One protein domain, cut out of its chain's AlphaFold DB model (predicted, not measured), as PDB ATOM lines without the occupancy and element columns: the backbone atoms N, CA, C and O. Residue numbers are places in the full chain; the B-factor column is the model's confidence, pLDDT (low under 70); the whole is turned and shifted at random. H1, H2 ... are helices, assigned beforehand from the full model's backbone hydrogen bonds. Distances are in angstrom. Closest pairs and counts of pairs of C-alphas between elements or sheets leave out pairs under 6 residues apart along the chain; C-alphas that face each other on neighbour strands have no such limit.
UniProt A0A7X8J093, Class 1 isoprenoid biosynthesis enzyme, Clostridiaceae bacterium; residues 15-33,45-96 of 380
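AT A GLANCE: This is residues 15 to 33 and 45 to 96 of the 380 residues of the protein "Class 1 isoprenoid biosynthesis enzyme" of Clostridiaceae bacterium (UniProt A0A7X8J093). Three longer helices make a flat, open slab: H1 and H2 lie side by side and run opposite ways, and H4 runs back beyond H2, on the side away from H1, with a gap between H4 and H2. The short helix H3 packs on the last part of H2 and makes the turn towards H4, which touches no helix. The printed part has 71 residues, with four named helices, H1, H2, H3 and H4 in that order along the chain, and no named strand; the class is all helix. The whole is only just loose, close to compact, with a radius of gyration of the C-alphas of 13.5 A, and its C-alphas span 43 by 31 by 13 A.

IN THESE COORDINATES: H1 is residues 15 to 30, 22.5 A from first to last C-alpha, and its C-alpha 15 stands at (80.806, -5.384, 14.967). After the cut, H2 is residues 50 to 65, 22.0 A long, from C-alpha 50 at (93.856, 15.494, 34.451). H3 is residues 74 to 80, seven residues. H4 is residues 83 to 96, 20.4 A long, and ends with C-alpha 96 at (84.652, 27.887, 41.667).

HOW THE PARTS SIT: H1 and H2 touch, with the C-alphas of Leu 27 and Phe 59 the closest at 6.7 A. Their lines stand at a shallow tilt of 13 degrees, and they run opposite ways. H2 touches H3 with residues 60 to 64 alone, and the closest C-alphas are those of Asp 64 and Leu 75, 6.1 A apart. H2 and H3 form a helical hairpin, running opposite ways at a steep tilt of 45 degrees. H3 and H4 are close but not clearly touching, with the C-alphas of Phe 78 and Gln 84 the closest at 7.4 A. Their lines are only just about perpendicular, at 70.3 degrees. H1 and H3, H1 and H4, and H2 and H4 are apart. In H1, H2, H3 and H4 every backbone O i to N i+4 pair is within hydrogen-bond range.

THE WHOLE: The C-alphas of Lys 15 and Asp 96, the first and last printed residues, are the two farthest apart, at 42.8 A. Residues 34 to 44 are not printed, and C-alphas 33 and 45 are 14.8 A apart across the cut, which falls in the link from H1 to H2. Of the links that are printed whole, H2 to H3 is short, with 8 residues, and H3 to H4 is tight, with 2. The mean pLDDT of the printed part of this model is 92.5, and no printed residue is under 70.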
ATOM      1  N   LYS A  15      79.351  -5.550  14.861       98.06
ATOM      2  CA  LYS A  15      80.806  -5.384  14.967       98.06
ATOM      3  C   LYS A  15      81.176  -4.062  15.648       98.06
ATOM      4  O   LYS A  15      81.982  -4.081  16.575       98.06
ATOM      5  N   ASN A  16      80.574  -2.947  15.233       97.31
ATOM      6  CA  ASN A  16      80.822  -1.626  15.816       97.31
ATOM      7  C   ASN A  16      80.440  -1.582  17.300       97.31
ATOM      8  O   ASN A  16      81.204  -1.072  18.111       97.31
ATOM      9  N   GLU A  17      79.301  -2.167  17.675       97.31
ATOM     10  CA  GLU A  17      78.857  -2.259  19.070       97.31
ATOM     11  C   GLU A  17      79.802  -3.103  19.934       97.31
ATOM     12  O   GLU A  17      80.090  -2.745  21.077       97.31
ATOM     13  N   SER A  18      80.301  -4.222  19.395       97.75
ATOM     14  CA  SER A  18      81.288  -5.061  20.080       97.75
ATOM     15  C   SER A  18      82.600  -4.311  20.294       97.75
ATOM     16  O   SER A  18      83.148  -4.348  21.394       97.75
ATOM     17  N   GLU A  19      83.082  -3.600  19.274       97.75
ATOM     18  CA  GLU A  19      84.304  -2.803  19.368       97.75
ATOM     19  C   GLU A  19      84.144  -1.630  20.341       97.75
ATOM     20  O   GLU A  19      85.016  -1.408  21.178       97.75
ATOM     21  N   PHE A  20      83.002  -0.934  20.303       96.50
ATOM     22  CA  PHE A  20      82.677   0.124  21.259       96.50
ATOM     23  C   PHE A  20      82.740  -0.413  22.688       96.50
ATOM     24  O   PHE A  20      83.386   0.176  23.552       96.50
ATOM     25  N   LYS A  21      82.096  -1.562  22.934       95.50
ATOM     26  CA  LYS A  21      82.091  -2.185  24.256       95.50
ATOM     27  C   LYS A  21      83.508  -2.535  24.718       95.50
ATOM     28  O   LYS A  21      83.835  -2.249  25.860       95.50
ATOM     29  N   LYS A  22      84.362  -3.083  23.847       96.88
ATOM     30  CA  LYS A  22      85.766  -3.375  24.192       96.88
ATOM     31  C   LYS A  22      86.537  -2.122  24.598       96.88
ATOM     32  O   LYS A  22      87.280  -2.163  25.573       96.88
ATOM     33  N   LEU A  23      86.364  -1.019  23.868       95.94
ATOM     34  CA  LEU A  23      86.995   0.258  24.216       95.94
ATOM     35  C   LEU A  23      86.482   0.792  25.554       95.94
ATOM     36  O   LEU A  23      87.268   1.299  26.345       95.94
ATOM     37  N   TYR A  24      85.183   0.649  25.820       93.12
ATOM     38  CA  TYR A  24      84.588   1.082  27.080       93.12
ATOM     39  C   TYR A  24      85.067   0.224  28.258       93.12
ATOM     40  O   TYR A  24      85.466   0.759  29.287       93.12
ATOM     41  N   ASP A  25      85.107  -1.099  28.096       93.00
ATOM     42  CA  ASP A  25      85.627  -2.014  29.115       93.00
ATOM     43  C   ASP A  25      87.113  -1.716  29.400       93.00
ATOM     44  O   ASP A  25      87.522  -1.684  30.560       93.00
ATOM     45  N   LYS A  26      87.906  -1.404  28.362       94.62
ATOM     46  CA  LYS A  26      89.290  -0.934  28.518       94.62
ATOM     47  C   LYS A  26      89.358   0.389  29.287       94.62
ATOM     48  O   LYS A  26      90.125   0.477  30.237       94.62
ATOM     49  N   LEU A  27      88.535   1.379  28.933       92.25
ATOM     50  CA  LEU A  27      88.459   2.655  29.650       92.25
ATOM     51  C   LEU A  27      88.194   2.430  31.148       92.25
ATOM     52  O   LEU A  27      88.857   3.035  31.982       92.25
ATOM     53  N   LEU A  28      87.271   1.533  31.511       90.19
ATOM     54  CA  LEU A  28      86.988   1.219  32.916       90.19
ATOM     55  C   LEU A  28      88.180   0.594  33.651       90.19
ATOM     56  O   LEU A  28      88.365   0.867  34.837       90.19
ATOM     57  N   VAL A  29      88.969  -0.243  32.971       91.31
ATOM     58  CA  VAL A  29      90.216  -0.795  33.521       91.31
ATOM     59  C   VAL A  29      91.238   0.321  33.718       91.31
ATOM     60  O   VAL A  29      91.778   0.457  34.815       91.31
ATOM     61  N   ASP A  30      91.434   1.162  32.703       90.31
ATOM     62  CA  ASP A  30      92.401   2.259  32.730       90.31
ATOM     63  C   ASP A  30      92.051   3.289  33.816       90.31
ATOM     64  O   ASP A  30      92.941   3.854  34.450       90.31
ATOM     65  N   LEU A  31      90.765   3.526  34.092       88.06
ATOM     66  CA  LEU A  31      90.308   4.428  35.156       88.06
ATOM     67  C   LEU A  31      90.548   3.891  36.573       88.06
ATOM     68  O   LEU A  31      90.525   4.679  37.516       88.06
ATOM     69  N   GLY A  32      90.763   2.584  36.750       86.81
ATOM     70  CA  GLY A  32      91.082   1.984  38.045       86.81
ATOM     71  C   GLY A  32      90.077   2.344  39.146       86.81
ATOM     72  O   GLY A  32      88.911   1.942  39.105       86.81
ATOM     73  N   THR A  33      90.527   3.105  40.146       83.44
ATOM     74  CA  THR A  33      89.718   3.551  41.296       83.44
ATOM     75  C   THR A  33      88.602   4.529  40.910       83.44
ATOM     76  O   THR A  33      87.573   4.566  41.583       83.44
ATOM     77  N   ASN A  45      84.138  17.732  38.801       85.12
ATOM     78  CA  ASN A  45      85.431  17.633  39.491       85.12
ATOM     79  C   ASN A  45      86.208  16.386  39.046       85.12
ATOM     80  O   ASN A  45      87.424  16.423  38.886       85.12
ATOM     81  N   LEU A  46      85.493  15.286  38.791       83.06
ATOM     82  CA  LEU A  46      86.083  14.080  38.222       83.06
ATOM     83  C   LEU A  46      86.466  14.271  36.748       83.06
ATOM     84  O   LEU A  46      87.560  13.881  36.352       83.06
ATOM     85  N   LEU A  47      85.572  14.844  35.936       81.94
ATOM     86  CA  LEU A  47      85.812  15.038  34.500       81.94
ATOM     87  C   LEU A  47      86.959  16.018  34.212       81.94
ATOM     88  O   LEU A  47      87.618  15.883  33.188       81.94
ATOM     89  N   LEU A  48      87.210  16.967  35.116       86.25
ATOM     90  CA  LEU A  48      88.329  17.906  35.050       86.25
ATOM     91  C   LEU A  48      89.630  17.338  35.635       86.25
ATOM     92  O   LEU A  48      90.689  17.934  35.437       86.25
ATOM     93  N   HIS A  49      89.594  16.192  36.326       88.81
ATOM     94  CA  HIS A  49      90.809  15.570  36.850       88.81
ATOM     95  C   HIS A  49      91.734  15.172  35.684       88.81
ATOM     96  O   HIS A  49      91.305  14.381  34.836       88.81
ATOM     97  N   PRO A  50      93.000  15.638  35.633       88.75
ATOM     98  CA  PRO A  50      93.856  15.494  34.451       88.75
ATOM     99  C   PRO A  50      93.964  14.060  33.922       88.75
ATOM    100  O   PRO A  50      93.783  13.820  32.731       88.75
ATOM    101  N   GLU A  51      94.178  13.081  34.806       88.06
ATOM    102  CA  GLU A  51      94.295  11.674  34.397       88.06
ATOM    103  C   GLU A  51      92.990  11.085  33.850       88.06
ATOM    104  O   GLU A  51      93.014  10.279  32.919       88.06
ATOM    105  N   VAL A  52      91.848  11.461  34.432       88.25
ATOM    106  CA  VAL A  52      90.535  10.951  34.015       88.25
ATOM    107  C   VAL A  52      90.166  11.573  32.678       88.25
ATOM    108  O   VAL A  52      89.792  10.859  31.748       88.25
ATOM    109  N   LYS A  53      90.352  12.890  32.564       87.88
ATOM    110  CA  LYS A  53      90.164  13.652  31.338       87.88
ATOM    111  C   LYS A  53      90.949  13.047  30.176       87.88
ATOM    112  O   LYS A  53      90.346  12.743  29.152       87.88
ATOM    113  N   CYS A  54      92.258  12.826  30.333       90.44
ATOM    114  CA  CYS A  54      93.089  12.252  29.269       90.44
ATOM    115  C   CYS A  54      92.542  10.900  28.790       90.44
ATOM    116  O   CYS A  54      92.348  10.706  27.594       90.44
ATOM    117  N   LYS A  55      92.180  10.006  29.720       91.38
ATOM    118  CA  LYS A  55      91.621   8.683  29.390       91.38
ATOM    119  C   LYS A  55      90.278   8.777  28.659       91.38
ATOM    120  O   LYS A  55      90.040   8.022  27.717       91.38
ATOM    121  N   ILE A  56      89.402   9.700  29.064       89.00
ATOM    122  CA  ILE A  56      88.118   9.941  28.387       89.00
ATOM    123  C   ILE A  56      88.348  10.489  26.976       89.00
ATOM    124  O   ILE A  56      87.727   9.998  26.034       89.00
ATOM    125  N   ILE A  57      89.241  11.469  26.812       90.38
ATOM    126  CA  ILE A  57      89.561  12.052  25.502       90.38
ATOM    127  C   ILE A  57      90.132  10.981  24.569       90.38
ATOM    128  O   ILE A  57      89.644  10.842  23.448       90.38
ATOM    129  N   ASP A  58      91.085  10.171  25.034       93.44
ATOM    130  CA  ASP A  58      91.666   9.078  24.247       93.44
ATOM    131  C   ASP A  58      90.597   8.076  23.797       93.44
ATOM    132  O   ASP A  58      90.556   7.662  22.635       93.44
ATOM    133  N   PHE A  59      89.681   7.723  24.697       93.62
ATOM    134  CA  PHE A  59      88.551   6.857  24.385       93.62
ATOM    135  C   PHE A  59      87.615   7.468  23.325       93.62
ATOM    136  O   PHE A  59      87.261   6.786  22.357       93.62
ATOM    137  N   ILE A  60      87.248   8.748  23.464       92.19
ATOM    138  CA  ILE A  60      86.397   9.467  22.501       92.19
ATOM    139  C   ILE A  60      87.076   9.531  21.125       92.19
ATOM    140  O   ILE A  60      86.452   9.224  20.104       92.19
ATOM    141  N   LEU A  61      88.365   9.875  21.084       93.81
ATOM    142  CA  LEU A  61      89.136   9.969  19.847       93.81
ATOM    143  C   LEU A  61      89.326   8.606  19.176       93.81
ATOM    144  O   LEU A  61      89.282   8.528  17.948       93.81
ATOM    145  N   GLU A  62      89.483   7.516  19.931       96.44
ATOM    146  CA  GLU A  62      89.556   6.169  19.355       96.44
ATOM    147  C   GLU A  62      88.209   5.703  18.776       96.44
ATOM    148  O   GLU A  62      88.188   5.103  17.695       96.44
ATOM    149  N   ILE A  63      87.077   6.033  19.414       94.62
ATOM    150  CA  ILE A  63      85.730   5.802  18.854       94.62
ATOM    151  C   ILE A  63      85.564   6.529  17.517       94.62
ATOM    152  O   ILE A  63      85.102   5.934  16.534       94.62
ATOM    153  N   ASP A  64      85.942   7.807  17.482       94.06
ATOM    154  CA  ASP A  64      85.824   8.676  16.312       94.06
ATOM    155  C   ASP A  64      86.753   8.207  15.180       94.06
ATOM    156  O   ASP A  64      86.339   8.023  14.032       94.06
ATOM    157  N   LYS A  65      88.004   7.868  15.517       96.62
ATOM    158  CA  LYS A  65      89.004   7.315  14.595       96.62
ATOM    159  C   LYS A  65      88.532   6.029  13.927       96.62
ATOM    160  O   LYS A  65      88.745   5.873  12.719       96.62
ATOM    161  N   LYS A  66      87.910   5.130  14.699       96.50
ATOM    162  CA  LYS A  66      87.345   3.853  14.235       96.50
ATOM    163  C   LYS A  66      85.963   4.001  13.593       96.50
ATOM    164  O   LYS A  66      85.454   3.012  13.063       96.50
ATOM    165  N   LYS A  67      85.368   5.203  13.589       94.56
ATOM    166  CA  LYS A  67      84.066   5.491  12.964       94.56
ATOM    167  C   LYS A  67      82.953   4.574  13.489       94.56
ATOM    168  O   LYS A  67      82.177   3.991  12.718       94.56
ATOM    169  N   LEU A  68      82.934   4.368  14.809       94.12
ATOM    170  CA  LEU A  68      81.987   3.442  15.446       94.12
ATOM    171  C   LEU A  68      80.582   4.039  15.564       94.12
ATOM    172  O   LEU A  68      79.608   3.298  15.467       94.12
ATOM    173  N   ILE A  69      80.488   5.360  15.745       91.50
ATOM    174  CA  ILE A  69      79.222   6.099  15.877       91.50
ATOM    175  C   ILE A  69      78.977   6.985  14.652       91.50
ATOM    176  O   ILE A  69      77.910   6.913  14.048       91.50
ATOM    177  N   PHE A  70      79.990   7.746  14.233       90.38
ATOM    178  CA  PHE A  70      79.944   8.605  13.049       90.38
ATOM    179  C   PHE A  70      80.647   7.973  11.842       90.38
ATOM    180  O   PHE A  70      81.500   7.099  11.985       90.38
ATOM    181  N   ASN A  71      80.299   8.417  10.631       87.19
ATOM    182  CA  ASN A  71      80.933   7.996   9.372       87.19
ATOM    183  C   ASN A  71      82.231   8.773   9.050       87.19
ATOM    184  O   ASN A  71      83.060   8.323   8.246       87.19
ATOM    185  N   LYS A  72      82.436   9.920   9.701       91.25
ATOM    186  CA  LYS A  72      83.640  10.755   9.641       91.25
ATOM    187  C   LYS A  72      84.135  11.064  11.053       91.25
ATOM    188  O   LYS A  72      83.486  10.710  12.031       91.25
ATOM    189  N   ARG A  73      85.310  11.688  11.127       92.81
ATOM    190  CA  ARG A  73      85.976  12.058  12.379       92.81
ATOM    191  C   ARG A  73      85.498  13.424  12.875       92.81
ATOM    192  O   ARG A  73      86.250  14.396  12.822       92.81
ATOM    193  N   TYR A  74      84.215  13.518  13.222       91.62
ATOM    194  CA  TYR A  74      83.612  14.787  13.637       91.62
ATOM    195  C   TYR A  74      84.102  15.206  15.020       91.62
ATOM    196  O   TYR A  74      84.386  16.379  15.228       91.62
ATOM    197  N   LEU A  75      84.279  14.263  15.951       91.69
ATOM    198  CA  LEU A  75      84.693  14.610  17.314       91.69
ATOM    199  C   LEU A  75      86.110  15.179  17.319       91.69
ATOM    200  O   LEU A  75      86.342  16.231  17.910       91.69
ATOM    201  N   LYS A  76      87.040  14.559  16.579       93.81
ATOM    202  CA  LYS A  76      88.398  15.090  16.418       93.81
ATOM    203  C   LYS A  76      88.400  16.523  15.881       93.81
ATOM    204  O   LYS A  76      89.215  17.320  16.329       93.81
ATOM    205  N   PHE A  77      87.498  16.863  14.962       94.62
ATOM    206  CA  PHE A  77      87.396  18.226  14.448       94.62
ATOM    207  C   PHE A  77      87.066  19.234  15.558       94.62
ATOM    208  O   PHE A  77      87.734  20.260  15.635       94.62
ATOM    209  N   PHE A  78      86.130  18.936  16.464       93.38
ATOM    210  CA  PHE A  78      85.862  19.806  17.619       93.38
ATOM    211  C   PHE A  78      87.079  19.925  18.551       93.38
ATOM    212  O   PHE A  78      87.396  21.029  18.996       93.38
ATOM    213  N   PHE A  79      87.807  18.824  18.785       92.38
ATOM    214  CA  PHE A  79      89.038  18.839  19.589       92.38
ATOM    215  C   PHE A  79      90.143  19.708  18.977       92.38
ATOM    216  O   PHE A  79      90.772  20.496  19.684       92.38
ATOM    217  N   ASP A  80      90.356  19.584  17.665       93.81
ATOM    218  CA  ASP A  80      91.386  20.321  16.925       93.81
ATOM    219  C   ASP A  80      91.109  21.834  16.889       93.81
ATOM    220  O   ASP A  80      92.038  22.623  16.732       93.81
ATOM    221  N   HIS A  81      89.849  22.243  17.072       94.06
ATOM    222  CA  HIS A  81      89.438  23.649  17.135       94.06
ATOM    223  C   HIS A  81      89.266  24.179  18.570       94.06
ATOM    224  O   HIS A  81      88.906  25.340  18.744       94.06
ATOM    225  N   GLY A  82      89.537  23.368  19.599       93.12
ATOM    226  CA  GLY A  82      89.581  23.824  20.994       93.12
ATOM    227  C   GLY A  82      88.224  23.976  21.689       93.12
ATOM    228  O   GLY A  82      88.155  24.618  22.736       93.12
ATOM    229  N   PHE A  83      87.150  23.374  21.167       93.69
ATOM    230  CA  PHE A  83      85.812  23.439  21.781       93.69
ATOM    231  C   PHE A  83      85.792  22.907  23.221       93.69
ATOM    232  O   PHE A  83      85.143  23.485  24.093       93.69
ATOM    233  N   GLN A  84      86.540  21.834  23.477       90.88
ATOM    234  CA  GLN A  84      86.713  21.242  24.801       90.88
ATOM    235  C   GLN A  84      87.367  22.214  25.784       90.88
ATOM    236  O   GLN A  84      86.975  22.255  26.941       90.88
ATOM    237  N   LEU A  85      88.327  23.026  25.328       92.62
ATOM    238  CA  LEU A  85      89.064  23.941  26.202       92.62
ATOM    239  C   LEU A  85      88.152  25.066  26.693       92.62
ATOM    240  O   LEU A  85      88.152  25.380  27.878       92.62
ATOM    241  N   ALA A  86      87.327  25.617  25.800       94.00
ATOM    242  CA  ALA A  86      86.336  26.623  26.169       94.00
ATOM    243  C   ALA A  86      85.275  26.048  27.129       94.00
ATOM    244  O   ALA A  86      84.944  26.677  28.133       94.00
ATOM    245  N   ALA A  87      84.779  24.832  26.877       92.62
ATOM    246  CA  ALA A  87      83.842  24.177  27.792       92.62
ATOM    247  C   ALA A  87      84.468  23.929  29.179       92.62
ATOM    248  O   ALA A  87      83.837  24.194  30.199       92.62
ATOM    249  N   GLU A  88      85.719  23.471  29.235       92.88
ATOM    250  CA  GLU A  88      86.454  23.263  30.487       92.88
ATOM    251  C   GLU A  88      86.695  24.561  31.256       92.88
ATOM    252  O   GLU A  88      86.513  24.581  32.473       92.88
ATOM    253  N   GLU A  89      87.064  25.643  30.565       95.88
ATOM    254  CA  GLU A  89      87.217  26.970  31.165       95.88
ATOM    255  C   GLU A  89      85.909  27.413  31.830       95.88
ATOM    256  O   GLU A  89      85.904  27.810  33.000       95.88
ATOM    257  N   PHE A  90      84.786  27.285  31.114       97.06
ATOM    258  CA  PHE A  90      83.468  27.616  31.647       97.06
ATOM    259  C   PHE A  90      83.122  26.764  32.874       97.06
ATOM    260  O   PHE A  90      82.725  27.305  33.910       97.06
ATOM    261  N   ILE A  91      83.291  25.442  32.782       95.19
ATOM    262  CA  ILE A  91      82.976  24.507  33.869       95.19
ATOM    263  C   ILE A  91      83.833  24.813  35.099       95.19
ATOM    264  O   ILE A  91      83.291  24.960  36.193       95.19
ATOM    265  N   SER A  92      85.151  24.952  34.933       94.44
ATOM    266  CA  SER A  92      86.073  25.238  36.035       94.44
ATOM    267  C   SER A  92      85.717  26.550  36.727       94.44
ATOM    268  O   SER A  92      85.659  26.606  37.954       94.44
ATOM    269  N   ARG A  93      85.432  27.602  35.949       96.19
ATOM    270  CA  ARG A  93      85.022  28.903  36.484       96.19
ATOM    271  C   ARG A  93      83.679  28.823  37.217       96.19
ATOM    272  O   ARG A  93      83.518  29.479  38.242       96.19
ATOM    273  N   SER A  94      82.740  28.024  36.714       96.19
ATOM    274  CA  SER A  94      81.408  27.866  37.311       96.19
ATOM    275  C   SER A  94      81.458  27.085  38.623       96.19
ATOM    276  O   SER A  94      80.809  27.480  39.582       96.19
ATOM    277  N   ILE A  95      82.259  26.020  38.711       93.19
ATOM    278  CA  ILE A  95      82.437  25.255  39.959       93.19
ATOM    279  C   ILE A  95      83.029  26.133  41.066       93.19
ATOM    280  O   ILE A  95      82.592  26.049  42.211       93.19
ATOM    281  N   ASP A  96      84.002  26.977  40.720       93.44
ATOM    282  CA  ASP A  96      84.652  27.887  41.667       93.44
ATOM    283  C   ASP A  96      83.701  28.995  42.153       93.44
ATOM    284  O   ASP A  96      83.626  29.290  43.346       93.44
TER     285      ASP A  96